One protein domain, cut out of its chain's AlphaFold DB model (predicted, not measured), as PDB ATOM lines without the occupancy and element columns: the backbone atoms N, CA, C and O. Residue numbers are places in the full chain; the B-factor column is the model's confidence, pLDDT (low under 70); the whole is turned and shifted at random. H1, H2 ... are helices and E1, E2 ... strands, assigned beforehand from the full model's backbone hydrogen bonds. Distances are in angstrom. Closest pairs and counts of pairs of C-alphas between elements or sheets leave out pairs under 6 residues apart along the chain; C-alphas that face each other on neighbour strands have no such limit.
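What this domain is: This is residues 11 to 128 of the 129 residues of an uncharacterized protein of Spiroplasma eriocheiris (UniProt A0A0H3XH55). One antiparallel sheet of seven strands is curled like part of a barrel and folded back on itself, so that E2 and E1 face E6, E7, E4 and E3, with E5 as the hinge. H1 packs at one end of this fold, mostly on E2, and the loop of residues 46 to 60 reaches far out from the other end. The printed part has 118 residues, with the named elements E1, E2, E3, E4, H1, E5, E6 and E7 along the chain, and the sheet's order is E2, E1, E5, E6, E7, E4, E3. The class is mixed, helices and strands, with under half of the residues, 58, in named elements. The whole is compact, with a radius of gyration of the C-alphas of 14.3 A, yet elongated in outline, spanning 43 by 27 by 24 A.

Where its parts are: E1, residues 11 to 16, begins at C-alpha 11 (-7.593, -50.180, 11.604) and is 16.8 A long. E2 is residues 33 to 36, E3 residues 40 to 45 and E4 residues 61 to 65, with lengths of 10.3 A, 13.0 A and 13.0 A. H1, residues 68 to 79, runs 16.7 A from C-alpha 68 (-20.306, -61.725, 5.165). E5, residues 88 to 97, is 24.5 A long and bends by 62 degrees at residue 92. E6, residues 103 to 111, is 25.5 A long. E7, residues 122 to 127, is 16.0 A long and ends at C-alpha 127 (-9.955, -42.008, -4.154).

How they stand to each other: The sheet is strongly twisted, with E2 and E3 as edge strands. E1 and E2 form a hairpin, with N 13 and O 35 2.8 A apart, within hydrogen-bond range. E1 and E5 are antiparallel at 151 degrees, with N 14 and O 94 at 2.9 A. E5, E6 and E7 form a meander, each strand the antiparallel neighbour of the one before; N 91 and O 107 are 2.8 A apart, and N 108 and O 125 2.7 A. E7 and E4 pair through N 63 and O 124, 2.9 A, and the hairpin E3 and E4 through N 41 and O 64, 2.8 A. E2 and E3 meet only through their link, and E2 and E4 are only just apart, at 8.1 A. H1 is on the sheet at a height of 8.2 A; its closest C-alphas to E2 are Phe 74 and Leu 33, 6.7 A. In H1 every O i to N i+4 pair is within hydrogen-bond range.

The domain as a whole: The C-alphas of Gln 27 and Asn 51, the two farthest apart, are 44.1 A apart. The printed part has no cut. The links E1 to E2 and E3 to E4 are long. The mean pLDDT of the printed part is 81.6; residues 43 to 60 and residue 128 are under 70.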
ATOM      1  N   ASP A  11      -6.979 -49.906  10.298       86.94
ATOM      2  CA  ASP A  11      -7.593 -50.180  11.604       86.94
ATOM      3  C   ASP A  11      -9.109 -49.959  11.546       86.94
ATOM      4  O   ASP A  11      -9.869 -50.569  12.297       86.94
ATOM      5  N   TYR A  12      -9.534 -49.017  10.699       89.50
ATOM      6  CA  TYR A  12     -10.907 -48.542  10.630       89.50
ATOM      7  C   TYR A  12     -11.200 -47.825   9.310       89.50
ATOM      8  O   TYR A  12     -10.401 -47.007   8.846       89.50
ATOM      9  N   LEU A  13     -12.380 -48.073   8.749       91.19
ATOM     10  CA  LEU A  13     -12.961 -47.330   7.641       91.19
ATOM     11  C   LEU A  13     -14.463 -47.150   7.870       91.19
ATOM     12  O   LEU A  13     -15.199 -48.122   8.013       91.19
ATOM     13  N   GLN A  14     -14.916 -45.904   7.826       94.31
ATOM     14  CA  GLN A  14     -16.329 -45.546   7.767       94.31
ATOM     15  C   GLN A  14     -16.652 -44.945   6.407       94.31
ATOM     16  O   GLN A  14     -15.950 -44.037   5.957       94.31
ATOM     17  N   ILE A  15     -17.726 -45.418   5.783       93.94
ATOM     18  CA  ILE A  15     -18.281 -44.871   4.546       93.94
ATOM     19  C   ILE A  15     -19.613 -44.192   4.873       93.94
ATOM     20  O   ILE A  15     -20.555 -44.863   5.293       93.94
ATOM     21  N   LEU A  16     -19.656 -42.870   4.686       93.25
ATOM     22  CA  LEU A  16     -20.757 -41.987   5.075       93.25
ATOM     23  C   LEU A  16     -21.819 -41.939   3.969       93.25
ATOM     24  O   LEU A  16     -21.764 -41.088   3.079       93.25
ATOM     25  N   PHE A  17     -22.753 -42.891   3.982       91.62
ATOM     26  CA  PHE A  17     -23.873 -42.911   3.032       91.62
ATOM     27  C   PHE A  17     -24.994 -41.964   3.453       91.62
ATOM     28  O   PHE A  17     -25.691 -41.431   2.591       91.62
ATOM     29  N   SER A  18     -25.125 -41.729   4.758       86.50
ATOM     30  CA  SER A  18     -26.094 -40.802   5.351       86.50
ATOM     31  C   SER A  18     -25.924 -39.350   4.875       86.50
ATOM     32  O   SER A  18     -26.901 -38.614   4.778       86.50
ATOM     33  N   ASP A  19     -24.707 -38.962   4.481       86.56
ATOM     34  CA  ASP A  19     -24.374 -37.621   3.976       86.56
ATOM     35  C   ASP A  19     -24.605 -37.454   2.454       86.56
ATOM     36  O   ASP A  19     -24.238 -36.431   1.862       86.56
ATOM     37  N   LEU A  20     -25.166 -38.458   1.767       88.88
ATOM     38  CA  LEU A  20     -25.428 -38.367   0.330       88.88
ATOM     39  C   LEU A  20     -26.607 -37.445   0.014       88.88
ATOM     40  O   LEU A  20     -27.691 -37.549   0.578       88.88
ATOM     41  N   ASN A  21     -26.423 -36.603  -1.004       86.62
ATOM     42  CA  ASN A  21     -27.515 -35.805  -1.557       86.62
ATOM     43  C   ASN A  21     -28.632 -36.704  -2.114       86.62
ATOM     44  O   ASN A  21     -28.344 -37.673  -2.820       86.62
ATOM     45  N   GLU A  22     -29.891 -36.291  -1.927       85.81
ATOM     46  CA  GLU A  22     -31.099 -37.014  -2.374       85.81
ATOM     47  C   GLU A  22     -31.049 -37.434  -3.848       85.81
ATOM     48  O   GLU A  22     -31.550 -38.483  -4.232       85.81
ATOM     49  N   GLN A  23     -30.373 -36.653  -4.695       88.06
ATOM     50  CA  GLN A  23     -30.224 -36.967  -6.113       88.06
ATOM     51  C   GLN A  23     -29.486 -38.284  -6.413       88.06
ATOM     52  O   GLN A  23     -29.580 -38.755  -7.548       88.06
ATOM     53  N   TYR A  24     -28.729 -38.823  -5.453       90.75
ATOM     54  CA  TYR A  24     -27.986 -40.084  -5.552       90.75
ATOM     55  C   TYR A  24     -28.704 -41.251  -4.869       90.75
ATOM     56  O   TYR A  24     -28.200 -42.373  -4.903       90.75
ATOM     57  N   LEU A  25     -29.868 -40.996  -4.278       91.75
ATOM     58  CA  LEU A  25     -30.627 -41.953  -3.492       91.75
ATOM     59  C   LEU A  25     -31.946 -42.285  -4.199       91.75
ATOM     60  O   LEU A  25     -32.559 -41.439  -4.848       91.75
ATOM     61  N   THR A  26     -32.375 -43.538  -4.101       91.25
ATOM     62  CA  THR A  26     -33.751 -43.949  -4.422       91.25
ATOM     63  C   THR A  26     -34.634 -43.890  -3.177       91.25
ATOM     64  O   THR A  26     -35.839 -43.673  -3.293       91.25
ATOM     65  N   GLN A  27     -34.033 -44.055  -1.995       89.00
ATOM     66  CA  GLN A  27     -34.654 -43.946  -0.676       89.00
ATOM     67  C   GLN A  27     -33.622 -43.424   0.343       89.00
ATOM     68  O   GLN A  27     -32.423 -43.596   0.115       89.00
ATOM     69  N   PRO A  28     -34.054 -42.805   1.457       87.56
ATOM     70  CA  PRO A  28     -33.147 -42.364   2.517       87.56
ATOM     71  C   PRO A  28     -32.321 -43.517   3.104       87.56
ATOM     72  O   PRO A  28     -32.811 -44.639   3.219       87.56
ATOM     73  N   ILE A  29     -31.082 -43.225   3.505       89.69
ATOM     74  CA  ILE A  29     -30.174 -44.166   4.175       89.69
ATOM     75  C   ILE A  29     -29.796 -43.566   5.528       89.69
ATOM     76  O   ILE A  29     -29.222 -42.483   5.582       89.69
ATOM     77  N   GLU A  30     -30.109 -44.268   6.616       84.81
ATOM     78  CA  GLU A  30     -29.828 -43.805   7.987       84.81
ATOM     79  C   GLU A  30     -28.515 -44.362   8.552       84.81
ATOM     80  O   GLU A  30     -28.016 -43.884   9.569       84.81
ATOM     81  N   GLU A  31     -27.943 -45.375   7.898       87.62
ATOM     82  CA  GLU A  31     -26.784 -46.100   8.405       87.62
ATOM     83  C   GLU A  31     -25.562 -45.992   7.497       87.62
ATOM     84  O   GLU A  31     -25.611 -46.243   6.291       87.62
ATOM     85  N   ASP A  32     -24.421 -45.729   8.127       91.56
ATOM     86  CA  ASP A  32     -23.114 -45.820   7.494       91.56
ATOM     87  C   ASP A  32     -22.568 -47.252   7.532       91.56
ATOM     88  O   ASP A  32     -22.936 -48.090   8.372       91.56
ATOM     89  N   LEU A  33     -21.623 -47.525   6.632       93.00
ATOM     90  CA  LEU A  33     -20.874 -48.775   6.644       93.00
ATOM     91  C   LEU A  33     -19.579 -48.590   7.438       93.00
ATOM     92  O   LEU A  33     -18.732 -47.779   7.065       93.00
ATOM     93  N   MET A  34     -19.433 -49.368   8.510       93.00
ATOM     94  CA  MET A  34     -18.278 -49.370   9.411       93.00
ATOM     95  C   MET A  34     -17.508 -50.676   9.224       93.00
ATOM     96  O   MET A  34     -18.109 -51.746   9.272       93.00
ATOM     97  N   LEU A  35     -16.201 -50.586   8.990       91.00
ATOM     98  CA  LEU A  35     -15.322 -51.714   8.676       91.00
ATOM     99  C   LEU A  35     -14.050 -51.598   9.528       91.00
ATOM    100  O   LEU A  35     -13.464 -50.515   9.603       91.00
ATOM    101  N   TYR A  36     -13.616 -52.688  10.154       90.12
ATOM    102  CA  TYR A  36     -12.446 -52.739  11.037       90.12
ATOM    103  C   TYR A  36     -11.341 -53.651  10.479       90.12
ATOM    104  O   TYR A  36     -11.470 -54.235   9.399       90.12
ATOM    105  N   ASP A  37     -10.224 -53.753  11.206       84.94
ATOM    106  CA  ASP A  37      -9.154 -54.711  10.894       84.94
ATOM    107  C   ASP A  37      -9.732 -56.134  10.772       84.94
ATOM    108  O   ASP A  37     -10.466 -56.596  11.644       84.94
ATOM    109  N   GLY A  38      -9.411 -56.824   9.676       83.06
ATOM    110  CA  GLY A  38      -9.951 -58.151   9.348       83.06
ATOM    111  C   GLY A  38     -11.224 -58.165   8.486       83.06
ATOM    112  O   GLY A  38     -11.449 -59.157   7.790       83.06
ATOM    113  N   ASP A  39     -11.992 -57.069   8.434       86.62
ATOM    114  CA  ASP A  39     -13.209 -56.958   7.601       86.62
ATOM    115  C   ASP A  39     -12.911 -56.601   6.137       86.62
ATOM    116  O   ASP A  39     -13.801 -56.601   5.277       86.62
ATOM    117  N   LEU A  40     -11.657 -56.248   5.855       81.25
ATOM    118  CA  LEU A  40     -11.212 -55.662   4.603       81.25
ATOM    119  C   LEU A  40     -10.043 -56.434   4.004       81.25
ATOM    120  O   LEU A  40      -9.063 -56.756   4.673       81.25
ATOM    121  N   GLN A  41     -10.099 -56.611   2.688       81.69
ATOM    122  CA  GLN A  41      -8.963 -56.983   1.861       81.69
ATOM    123  C   GLN A  41      -8.759 -55.920   0.777       81.69
ATOM    124  O   GLN A  41      -9.691 -55.541   0.066       81.69
ATOM    125  N   VAL A  42      -7.525 -55.439   0.629       75.56
ATOM    126  CA  VAL A  42      -7.151 -54.525  -0.459       75.56
ATOM    127  C   VAL A  42      -6.801 -55.361  -1.692       75.56
ATOM    128  O   VAL A  42      -5.822 -56.101  -1.670       75.56
ATOM    129  N   GLU A  43      -7.602 -55.274  -2.759       68.44
ATOM    130  CA  GLU A  43      -7.432 -56.131  -3.952       68.44
ATOM    131  C   GLU A  43      -6.452 -55.561  -4.980       68.44
ATOM    132  O   GLU A  43      -5.704 -56.305  -5.603       68.44
ATOM    133  N   ASN A  44      -6.462 -54.243  -5.190       59.97
ATOM    134  CA  ASN A  44      -5.643 -53.587  -6.207       59.97
ATOM    135  C   ASN A  44      -5.076 -52.292  -5.642       59.97
ATOM    136  O   ASN A  44      -5.730 -51.246  -5.672       59.97
ATOM    137  N   PHE A  45      -3.855 -52.375  -5.120       53.47
ATOM    138  CA  PHE A  45      -3.133 -51.235  -4.577       53.47
ATOM    139  C   PHE A  45      -2.112 -50.738  -5.603       53.47
ATOM    140  O   PHE A  45      -1.096 -51.384  -5.842       53.47
ATOM    141  N   ARG A  46      -2.366 -49.588  -6.238       51.12
ATOM    142  CA  ARG A  46      -1.386 -48.948  -7.133       51.12
ATOM    143  C   ARG A  46      -0.467 -48.008  -6.347       51.12
ATOM    144  O   ARG A  46      -0.520 -46.810  -6.554       51.12
ATOM    145  N   MET A  47       0.339 -48.511  -5.413       49.59
ATOM    146  CA  MET A  47       1.226 -47.657  -4.602       49.59
ATOM    147  C   MET A  47       2.331 -46.958  -5.400       49.59
ATOM    148  O   MET A  47       3.060 -47.615  -6.133       49.59
ATOM    149  N   ASN A  48       2.568 -45.681  -5.079       42.88
ATOM    150  CA  ASN A  48       3.879 -45.015  -5.182       42.88
ATOM    151  C   ASN A  48       4.479 -44.759  -3.778       42.88
ATOM    152  O   ASN A  48       5.146 -43.766  -3.530       42.88
ATOM    153  N   TYR A  49       4.253 -45.664  -2.823       41.22
ATOM    154  CA  TYR A  49       4.613 -45.474  -1.407       41.22
ATOM    155  C   TYR A  49       6.118 -45.522  -1.118       41.22
ATOM    156  O   TYR A  49       6.542 -45.209  -0.013       41.22
ATOM    157  N   GLN A  50       6.950 -45.920  -2.087       39.03
ATOM    158  CA  GLN A  50       8.378 -46.112  -1.837       39.03
ATOM    159  C   GLN A  50       9.162 -44.808  -1.594       39.03
ATOM    160  O   GLN A  50      10.289 -44.909  -1.132       39.03
ATOM    161  N   ASN A  51       8.597 -43.612  -1.834       39.56
ATOM    162  CA  ASN A  51       9.364 -42.355  -1.770       39.56
ATOM    163  C   ASN A  51       8.673 -41.145  -1.112       39.56
ATOM    164  O   ASN A  51       9.199 -40.037  -1.212       39.56
ATOM    165  N   SER A  52       7.530 -41.297  -0.436       37.81
ATOM    166  CA  SER A  52       6.796 -40.129   0.070       37.81
ATOM    167  C   SER A  52       6.611 -40.121   1.579       37.81
ATOM    168  O   SER A  52       5.891 -40.928   2.160       37.81
ATOM    169  N   TYR A  53       7.254 -39.132   2.195       43.25
ATOM    170  CA  TYR A  53       7.053 -38.703   3.579       43.25
ATOM    171  C   TYR A  53       5.818 -37.794   3.739       43.25
ATOM    172  O   TYR A  53       5.649 -37.165   4.781       43.25
ATOM    173  N   VAL A  54       4.965 -37.686   2.713       41.38
ATOM    174  CA  VAL A  54       3.837 -36.752   2.669       41.38
ATOM    175  C   VAL A  54       2.526 -37.537   2.675       41.38
ATOM    176  O   VAL A  54       2.338 -38.464   1.893       41.38
ATOM    177  N   GLU A  55       1.575 -37.130   3.516       43.88
ATOM    178  CA  GLU A  55       0.224 -37.716   3.620       43.88
ATOM    179  C   GLU A  55      -0.575 -37.702   2.292       43.88
ATOM    180  O   GLU A  55      -1.603 -38.365   2.180       43.88
ATOM    181  N   ASN A  56      -0.067 -37.033   1.248       43.78
ATOM    182  CA  ASN A  56      -0.679 -36.863  -0.075       43.78
ATOM    183  C   ASN A  56      -0.475 -38.021  -1.078       43.78
ATOM    184  O   ASN A  56      -0.921 -37.907  -2.229       43.78
ATOM    185  N   ASP A  57       0.168 -39.122  -0.674       47.69
ATOM    186  CA  ASP A  57       0.596 -40.212  -1.576       47.69
ATOM    187  C   ASP A  57      -0.256 -41.487  -1.532       47.69
ATOM    188  O   ASP A  57       0.139 -42.558  -2.002       47.69
ATOM    189  N   TRP A  58      -1.479 -41.378  -1.020       53.22
ATOM    190  CA  TRP A  58      -2.447 -42.461  -1.116       53.22
ATOM    191  C   TRP A  58      -2.946 -42.579  -2.552       53.22
ATOM    192  O   TRP A  58      -3.794 -41.818  -3.019       53.22
ATOM    193  N   ALA A  59      -2.398 -43.546  -3.280       59.88
ATOM    194  CA  ALA A  59      -2.969 -43.957  -4.545       59.88
ATOM    195  C   ALA A  59      -4.321 -44.633  -4.319       59.88
ATOM    196  O   ALA A  59      -4.533 -45.308  -3.311       59.88
ATOM    197  N   SER A  60      -5.234 -44.469  -5.275       67.94
ATOM    198  CA  SER A  60      -6.555 -45.083  -5.197       67.94
ATOM    199  C   SER A  60      -6.455 -46.602  -5.085       67.94
ATOM    200  O   SER A  60      -5.676 -47.218  -5.822       67.94
ATOM    201  N   PHE A  61      -7.271 -47.208  -4.226       75.12
ATOM    202  CA  PHE A  61      -7.288 -48.656  -4.038       75.12
ATOM    203  C   PHE A  61      -8.699 -49.219  -3.990       75.12
ATOM    204  O   PHE A  61      -9.630 -48.572  -3.508       75.12
ATOM    205  N   LYS A  62      -8.840 -50.445  -4.501       82.62
ATOM    206  CA  LYS A  62     -10.096 -51.196  -4.459       82.62
ATOM    207  C   LYS A  62     -10.188 -51.993  -3.161       82.62
ATOM    208  O   LYS A  62      -9.236 -52.687  -2.796       82.62
ATOM    209  N   LEU A  63     -11.341 -51.913  -2.507       85.00
ATOM    210  CA  LEU A  63     -11.671 -52.666  -1.304       85.00
ATOM    211  C   LEU A  63     -12.560 -53.865  -1.626       85.00
ATOM    212  O   LEU A  63     -13.493 -53.762  -2.423       85.00
ATOM    213  N   LYS A  64     -12.293 -54.969  -0.935       86.25
ATOM    214  CA  LYS A  64     -13.180 -56.119  -0.812       86.25
ATOM    215  C   LYS A  64     -13.551 -56.292   0.654       86.25
ATOM    216  O   LYS A  64     -12.668 -56.366   1.504       86.25
ATOM    217  N   ILE A  65     -14.847 -56.363   0.927       88.44
ATOM    218  CA  ILE A  65     -15.371 -56.687   2.255       88.44
ATOM    219  C   ILE A  65     -15.335 -58.208   2.399       88.44
ATOM    220  O   ILE A  65     -15.868 -58.922   1.548       88.44
ATOM    221  N   THR A  66     -14.665 -58.701   3.433       87.69
ATOM    222  CA  THR A  66     -14.470 -60.140   3.685       87.69
ATOM    223  C   THR A  66     -15.498 -60.698   4.664       87.69
ATOM    224  O   THR A  66     -15.869 -61.866   4.556       87.69
ATOM    225  N   ALA A  67     -15.992 -59.874   5.590       89.25
ATOM    226  CA  ALA A  67     -17.024 -60.259   6.543       89.25
ATOM    227  C   ALA A  67     -18.404 -60.316   5.868       89.25
ATOM    228  O   ALA A  67     -18.908 -59.310   5.364       89.25
ATOM    229  N   GLN A  68     -19.042 -61.492   5.879       89.62
ATOM    230  CA  GLN A  68     -20.306 -61.725   5.165       89.62
ATOM    231  C   GLN A  68     -21.451 -60.830   5.661       89.62
ATOM    232  O   GLN A  68     -22.238 -60.338   4.856       89.62
ATOM    233  N   GLU A  69     -21.544 -60.595   6.970       92.38
ATOM    234  CA  GLU A  69     -22.583 -59.739   7.557       92.38
ATOM    235  C   GLU A  69     -22.458 -58.289   7.067       92.38
ATOM    236  O   GLU A  69     -23.442 -57.679   6.649       92.38
ATOM    237  N   LEU A  70     -21.230 -57.765   7.021       92.75
ATOM    238  CA  LEU A  70     -20.942 -56.414   6.534       92.75
ATOM    239  C   LEU A  70     -21.109 -56.310   5.017       92.75
ATOM    240  O   LEU A  70     -21.575 -55.287   4.517       92.75
ATOM    241  N   LEU A  71     -20.792 -57.375   4.277       91.75
ATOM    242  CA  LEU A  71     -21.053 -57.451   2.843       91.75
ATOM    243  C   LEU A  71     -22.559 -57.402   2.551       91.75
ATOM    244  O   LEU A  71     -22.985 -56.642   1.683       91.75
ATOM    245  N   ASN A  72     -23.372 -58.150   3.300       92.62
ATOM    246  CA  ASN A  72     -24.831 -58.109   3.180       92.62
ATOM    247  C   ASN A  72     -25.370 -56.711   3.500       92.62
ATOM    248  O   ASN A  72     -26.188 -56.183   2.747       92.62
ATOM    249  N   LYS A  73     -24.859 -56.077   4.566       92.94
ATOM    250  CA  LYS A  73     -25.204 -54.693   4.909       92.94
ATOM    251  C   LYS A  73     -24.872 -53.732   3.767       92.94
ATOM    252  O   LYS A  73     -25.703 -52.911   3.389       92.94
ATOM    253  N   PHE A  74     -23.684 -53.850   3.180       93.25
ATOM    254  CA  PHE A  74     -23.284 -53.024   2.044       93.25
ATOM    255  C   PHE A  74     -24.200 -53.219   0.827       93.25
ATOM    256  O   PHE A  74     -24.585 -52.235   0.199       93.25
ATOM    257  N   ILE A  75     -24.597 -54.457   0.518       92.75
ATOM    258  CA  ILE A  75     -25.551 -54.749  -0.563       92.75
ATOM    259  C   ILE A  75     -26.906 -54.087  -0.292       92.75
ATOM    260  O   ILE A  75     -27.459 -53.465  -1.196       92.75
ATOM    261  N   MET A  76     -27.424 -54.172   0.939       92.69
ATOM    262  CA  MET A  76     -28.683 -53.517   1.317       92.69
ATOM    263  C   MET A  76     -28.605 -51.998   1.134       92.69
ATOM    264  O   MET A  76     -29.463 -51.414   0.486       92.69
ATOM    265  N   ILE A  77     -27.531 -51.361   1.611       93.25
ATOM    266  CA  ILE A  77     -27.281 -49.929   1.383       93.25
ATOM    267  C   ILE A  77     -27.251 -49.621  -0.121       93.25
ATOM    268  O   ILE A  77     -27.877 -48.668  -0.576       93.25
ATOM    269  N   ALA A  78     -26.557 -50.444  -0.911       91.75
ATOM    270  CA  ALA A  78     -26.409 -50.246  -2.349       91.75
ATOM    271  C   ALA A  78     -27.741 -50.320  -3.121       91.75
ATOM    272  O   ALA A  78     -27.860 -49.681  -4.162       91.75
ATOM    273  N   GLN A  79     -28.751 -51.034  -2.615       91.56
ATOM    274  CA  GLN A  79     -30.098 -51.060  -3.207       91.56
ATOM    275  C   GLN A  79     -30.820 -49.707  -3.109       91.56
ATOM    276  O   GLN A  79     -31.679 -49.401  -3.935       91.56
ATOM    277  N   HIS A  80     -30.445 -48.874  -2.137       92.81
ATOM    278  CA  HIS A  80     -30.986 -47.525  -1.963       92.81
ATOM    279  C   HIS A  80     -30.228 -46.462  -2.779       92.81
ATOM    280  O   HIS A  80     -30.599 -45.288  -2.772       92.81
ATOM    281  N   LEU A  81     -29.173 -46.850  -3.503       93.00
ATOM    282  CA  LEU A  81     -28.379 -45.951  -4.337       93.00
ATOM    283  C   LEU A  81     -28.901 -45.910  -5.779       93.00
ATOM    284  O   LEU A  81     -29.201 -46.932  -6.394       93.00
ATOM    285  N   ASN A  82     -28.956 -44.715  -6.368       92.44
ATOM    286  CA  ASN A  82     -29.467 -44.512  -7.723       92.44
ATOM    287  C   ASN A  82     -28.371 -44.684  -8.795       92.44
ATOM    288  O   ASN A  82     -27.928 -43.719  -9.431       92.44
ATOM    289  N   PHE A  83     -27.944 -45.931  -9.014       90.62
ATOM    290  CA  PHE A  83     -26.917 -46.252 -10.014       90.62
ATOM    291  C   PHE A  83     -27.363 -46.026 -11.467       90.62
ATOM    292  O   PHE A  83     -26.514 -45.802 -12.328       90.62
ATOM    293  N   HIS A  84     -28.672 -46.018 -11.747       87.19
ATOM    294  CA  HIS A  84     -29.208 -45.696 -13.076       87.19
ATOM    295  C   HIS A  84     -28.936 -44.245 -13.475       87.19
ATOM    296  O   HIS A  84     -28.644 -43.962 -14.636       87.19
ATOM    297  N   LYS A  85     -29.011 -43.317 -12.514       86.62
ATOM    298  CA  LYS A  85     -28.697 -41.905 -12.745       86.62
ATOM    299  C   LYS A  85     -27.195 -41.651 -12.729       86.62
ATOM    300  O   LYS A  85     -26.701 -40.849 -13.517       86.62
ATOM    301  N   THR A  86     -26.477 -42.299 -11.811       85.56
ATOM    302  CA  THR A  86     -25.028 -42.132 -11.666       85.56
ATOM    303  C   THR A  86     -24.358 -43.489 -11.422       85.56
ATOM    304  O   THR A  86     -24.383 -43.976 -10.295       85.56
ATOM    305  N   PRO A  87     -23.674 -44.091 -12.415       83.25
ATOM    306  CA  PRO A  87     -23.078 -45.429 -12.273       83.25
ATOM    307  C   PRO A  87     -21.903 -45.479 -11.278       83.25
ATOM    308  O   PRO A  87     -21.442 -46.554 -10.896       83.25
ATOM    309  N   LYS A  88     -21.397 -44.309 -10.864       88.88
ATOM    310  CA  LYS A  88     -20.354 -44.142  -9.846       88.88
ATOM    311  C   LYS A  88     -20.742 -43.033  -8.875       88.88
ATOM    312  O   LYS A  88     -20.634 -41.856  -9.211       88.88
ATOM    313  N   ILE A  89     -21.136 -43.401  -7.668       91.56
ATOM    314  CA  ILE A  89     -21.522 -42.458  -6.620       91.56
ATOM    315  C   ILE A  89     -20.308 -42.209  -5.729       91.56
ATOM    316  O   ILE A  89     -19.635 -43.144  -5.295       91.56
ATOM    317  N   LYS A  90     -19.987 -40.933  -5.506       91.50
ATOM    318  CA  LYS A  90     -18.917 -40.522  -4.594       91.50
ATOM    319  C   LYS A  90     -19.506 -40.300  -3.208       91.50
ATOM    320  O   LYS A  90     -20.490 -39.583  -3.078       91.50
ATOM    321  N   VAL A  91     -18.873 -40.889  -2.208       92.00
ATOM    322  CA  VAL A  91     -19.253 -40.829  -0.794       92.00
ATOM    323  C   VAL A  91     -18.054 -40.367   0.019       92.00
ATOM    324  O   VAL A  91     -16.906 -40.641  -0.344       92.00
ATOM    325  N   ILE A  92     -18.305 -39.659   1.113       92.12
ATOM    326  CA  ILE A  92     -17.243 -39.285   2.046       92.12
ATOM    327  C   ILE A  92     -16.874 -40.527   2.863       92.12
ATOM    328  O   ILE A  92     -17.728 -41.344   3.207       92.12
ATOM    329  N   CYS A  93     -15.592 -40.686   3.167       91.19
ATOM    330  CA  CYS A  93     -15.107 -41.710   4.076       91.19
ATOM    331  C   CYS A  93     -14.198 -41.133   5.156       91.19
ATOM    332  O   CYS A  93     -13.514 -40.131   4.945       91.19
ATOM    333  N   LYS A  94     -14.171 -41.794   6.314       91.69
ATOM    334  CA  LYS A  94     -13.165 -41.586   7.358       91.69
ATOM    335  C   LYS A  94     -12.323 -42.846   7.448       91.69
ATOM    336  O   LYS A  94     -12.845 -43.913   7.756       91.69
ATOM    337  N   LEU A  95     -11.033 -42.723   7.175       87.62
ATOM    338  CA  LEU A  95     -10.091 -43.834   7.137       87.62
ATOM    339  C   LEU A  95      -9.059 -43.664   8.248       87.62
ATOM    340  O   LEU A  95      -8.451 -42.604   8.367       87.62
ATOM    341  N   LYS A  96      -8.827 -44.712   9.040       88.44
ATOM    342  CA  LYS A  96      -7.724 -44.794   9.997       88.44
ATOM    343  C   LYS A  96      -6.710 -45.834   9.513       88.44
ATOM    344  O   LYS A  96      -6.925 -47.038   9.680       88.44
ATOM    345  N   PRO A  97      -5.599 -45.398   8.915       83.81
ATOM    346  CA  PRO A  97      -4.482 -46.284   8.641       83.81
ATOM    347  C   PRO A  97      -3.862 -46.770   9.954       83.81
ATOM    348  O   PRO A  97      -3.875 -46.045  10.952       83.81
ATOM    349  N   HIS A  98      -3.266 -47.959   9.938       83.94
ATOM    350  CA  HIS A  98      -2.608 -48.510  11.118       83.94
ATOM    351  C   HIS A  98      -1.558 -47.552  11.686       83.94
ATOM    352  O   HIS A  98      -0.683 -47.085  10.954       83.94
ATOM    353  N   GLN A  99      -1.651 -47.265  12.990       81.38
ATOM    354  CA  GLN A  99      -0.746 -46.361  13.722       81.38
ATOM    355  C   GLN A  99      -0.681 -44.920  13.177       81.38
ATOM    356  O   GLN A  99       0.243 -44.178  13.509       81.38
ATOM    357  N   LYS A 100      -1.656 -44.493  12.365       82.62
ATOM    358  CA  LYS A 100      -1.753 -43.116  11.858       82.62
ATOM    359  C   LYS A 100      -3.040 -42.436  12.323       82.62
ATOM    360  O   LYS A 100      -3.947 -43.065  12.875       82.62
ATOM    361  N   ALA A 101      -3.097 -41.123  12.113       82.38
ATOM    362  CA  ALA A 101      -4.288 -40.326  12.368       82.38
ATOM    363  C   ALA A 101      -5.434 -40.697  11.410       82.38
ATOM    364  O   ALA A 101      -5.212 -41.230  10.322       82.38
ATOM    365  N   ILE A 102      -6.667 -40.402  11.830       86.50
ATOM    366  CA  ILE A 102      -7.844 -40.523  10.965       86.50
ATOM    367  C   ILE A 102      -7.776 -39.431   9.901       86.50
ATOM    368  O   ILE A 102      -7.577 -38.262  10.228       86.50
ATOM    369  N   ILE A 103      -7.998 -39.815   8.649       84.81
ATOM    370  CA  ILE A 103      -8.079 -38.907   7.508       84.81
ATOM    371  C   ILE A 103      -9.470 -38.964   6.877       84.81
ATOM    372  O   ILE A 103     -10.099 -40.024   6.818       84.81
ATOM    373  N   SER A 104      -9.943 -37.821   6.387       88.06
ATOM    374  CA  SER A 104     -11.125 -37.756   5.526       88.06
ATOM    375  C   SER A 104     -10.719 -38.051   4.084       88.06
ATOM    376  O   SER A 104      -9.735 -37.511   3.585       88.06
ATOM    377  N   CYS A 105     -11.482 -38.905   3.414       84.62
ATOM    378  CA  CYS A 105     -11.256 -39.333   2.041       84.62
ATOM    379  C   CYS A 105     -12.566 -39.349   1.252       84.62
ATOM    380  O   CYS A 105     -13.652 -39.169   1.805       84.62
ATOM    381  N   ILE A 106     -12.469 -39.589  -0.055       88.62
ATOM    382  CA  ILE A 106     -13.628 -39.878  -0.900       88.62
ATOM    383  C   ILE A 106     -13.545 -41.343  -1.305       88.62
ATOM    384  O   ILE A 106     -12.517 -41.779  -1.815       88.62
ATOM    385  N   ALA A 107     -14.627 -42.095  -1.147       89.81
ATOM    386  CA  ALA A 107     -14.784 -43.382  -1.804       89.81
ATOM    387  C   ALA A 107     -15.725 -43.241  -3.005       89.81
ATOM    388  O   ALA A 107     -16.646 -42.429  -3.017       89.81
ATOM    389  N   SER A 108     -15.489 -44.027  -4.043       89.62
ATOM    390  CA  SER A 108     -16.421 -44.224  -5.141       89.62
ATOM    391  C   SER A 108     -17.025 -45.608  -5.018       89.62
ATOM    392  O   SER A 108     -16.304 -46.606  -5.047       89.62
ATOM    393  N   VAL A 109     -18.349 -45.642  -4.926       91.75
ATOM    394  CA  VAL A 109     -19.152 -46.855  -5.008       91.75
ATOM    395  C   VAL A 109     -19.705 -46.959  -6.422       91.75
ATOM    396  O   VAL A 109     -20.259 -45.996  -6.952       91.75
ATOM    397  N   SER A 110     -19.528 -48.111  -7.057       89.75
ATOM    398  CA  SER A 110     -20.001 -48.354  -8.419       89.75
ATOM    399  C   SER A 110     -20.679 -49.705  -8.544       89.75
ATOM    400  O   SER A 110     -20.268 -50.652  -7.875       89.75
ATOM    401  N   CYS A 111     -21.643 -49.789  -9.456       87.31
ATOM    402  CA  CYS A 111     -22.349 -51.014  -9.816       87.31
ATOM    403  C   CYS A 111     -22.173 -51.274 -11.321       87.31
ATOM    404  O   CYS A 111     -22.348 -50.345 -12.113       87.31
ATOM    405  N   ILE A 112     -21.794 -52.492 -11.728       83.25
ATOM    406  CA  ILE A 112     -21.630 -52.844 -13.155       83.25
ATOM    407  C   ILE A 112     -23.007 -52.974 -13.823       83.25
ATOM    408  O   ILE A 112     -23.200 -52.491 -14.936       83.25
ATOM    409  N   ASN A 113     -23.968 -53.580 -13.125       84.44
ATOM    410  CA  ASN A 113     -25.354 -53.746 -13.546       84.44
ATOM    411  C   ASN A 113     -26.321 -53.166 -12.490       84.44
ATOM    412  O   ASN A 113     -26.618 -53.851 -11.507       84.44
ATOM    413  N   PRO A 114     -26.811 -51.927 -12.681       83.50
ATOM    414  CA  PRO A 114     -27.709 -51.245 -11.747       83.50
ATOM    415  C   PRO A 114     -28.979 -52.018 -11.368       83.50
ATOM    416  O   PRO A 114     -29.430 -51.881 -10.235       83.50
ATOM    417  N   ASP A 115     -29.514 -52.856 -12.263       83.50
ATOM    418  CA  ASP A 115     -30.752 -53.616 -12.031       83.50
ATOM    419  C   ASP A 115     -30.578 -54.776 -11.030       83.50
ATOM    420  O   ASP A 115     -31.553 -55.301 -10.492       83.50
ATOM    421  N   HIS A 116     -29.335 -55.194 -10.763       80.38
ATOM    422  CA  HIS A 116     -29.031 -56.359  -9.929       80.38
ATOM    423  C   HIS A 116     -27.849 -56.108  -8.977       80.38
ATOM    424  O   HIS A 116     -26.803 -56.739  -9.133       80.38
ATOM    425  N   PRO A 117     -27.960 -55.209  -7.982       79.06
ATOM    426  CA  PRO A 117     -26.863 -54.915  -7.061       79.06
ATOM    427  C   PRO A 117     -26.580 -56.117  -6.139       79.06
ATOM    428  O   PRO A 117     -27.256 -56.328  -5.135       79.06
ATOM    429  N   VAL A 118     -25.569 -56.911  -6.495       83.50
ATOM    430  CA  VAL A 118     -25.044 -58.063  -5.737       83.50
ATOM    431  C   VAL A 118     -23.538 -57.902  -5.498       83.50
ATOM    432  O   VAL A 118     -22.899 -57.043  -6.103       83.50
ATOM    433  N   ALA A 119     -22.959 -58.701  -4.596       78.88
ATOM    434  CA  ALA A 119     -21.582 -58.537  -4.112       78.88
ATOM    435  C   ALA A 119     -20.519 -58.399  -5.219       78.88
ATOM    436  O   ALA A 119     -19.685 -57.501  -5.171       78.88
ATOM    437  N   ASP A 120     -20.545 -59.287  -6.211       79.94
ATOM    438  CA  ASP A 120     -19.604 -59.351  -7.337       79.94
ATOM    439  C   ASP A 120     -19.831 -58.252  -8.386       79.94
ATOM    440  O   ASP A 120     -18.956 -57.966  -9.204       79.94
ATOM    441  N   ASN A 121     -20.988 -57.600  -8.319       81.56
ATOM    442  CA  ASN A 121     -21.391 -56.504  -9.185       81.56
ATOM    443  C   ASN A 121     -21.054 -55.118  -8.590       81.56
ATOM    444  O   ASN A 121     -21.064 -54.103  -9.291       81.56
ATOM    445  N   LEU A 122     -20.726 -55.061  -7.297       85.69
ATOM    446  CA  LEU A 122     -20.396 -53.829  -6.589       85.69
ATOM    447  C   LEU A 122     -18.882 -53.663  -6.425       85.69
ATOM    448  O   LEU A 122     -18.130 -54.615  -6.222       85.69
ATOM    449  N   ALA A 123     -18.417 -52.417  -6.472       86.19
ATOM    450  CA  ALA A 123     -17.035 -52.083  -6.158       86.19
ATOM    451  C   ALA A 123     -16.943 -50.802  -5.332       86.19
ATOM    452  O   ALA A 123     -17.633 -49.820  -5.609       86.19
ATOM    453  N   ILE A 124     -16.031 -50.811  -4.357       87.56
ATOM    454  CA  ILE A 124     -15.656 -49.647  -3.558       87.56
ATOM    455  C   ILE A 124     -14.204 -49.307  -3.888       87.56
ATOM    456  O   ILE A 124     -13.312 -50.146  -3.756       87.56
ATOM    457  N   ASN A 125     -13.967 -48.071  -4.317       85.62
ATOM    458  CA  ASN A 125     -12.635 -47.550  -4.598       85.62
ATOM    459  C   ASN A 125     -12.378 -46.335  -3.717       85.62
ATOM    460  O   ASN A 125     -13.099 -45.349  -3.830       85.62
ATOM    461  N   ILE A 126     -11.344 -46.363  -2.887       83.94
ATOM    462  CA  ILE A 126     -10.899 -45.162  -2.180       83.94
ATOM    463  C   ILE A 126     -10.149 -44.283  -3.180       83.94
ATOM    464  O   ILE A 126      -9.283 -44.767  -3.908       83.94
ATOM    465  N   LEU A 127     -10.526 -43.012  -3.265       75.81
ATOM    466  CA  LEU A 127      -9.955 -42.008  -4.154       75.81
ATOM    467  C   LEU A 127      -9.043 -41.065  -3.367       75.81
ATOM    468  O   LEU A 127      -9.233 -40.847  -2.170       75.81
ATOM    469  N   LYS A 128      -8.074 -40.472  -4.070       67.12
ATOM    470  CA  LYS A 128      -7.269 -39.375  -3.533       67.12
ATOM    471  C   LYS A 128      -8.183 -38.176  -3.230       67.12
ATOM    472  O   LYS A 128      -9.013 -37.830  -4.076       67.12
TER     473      LYS A 128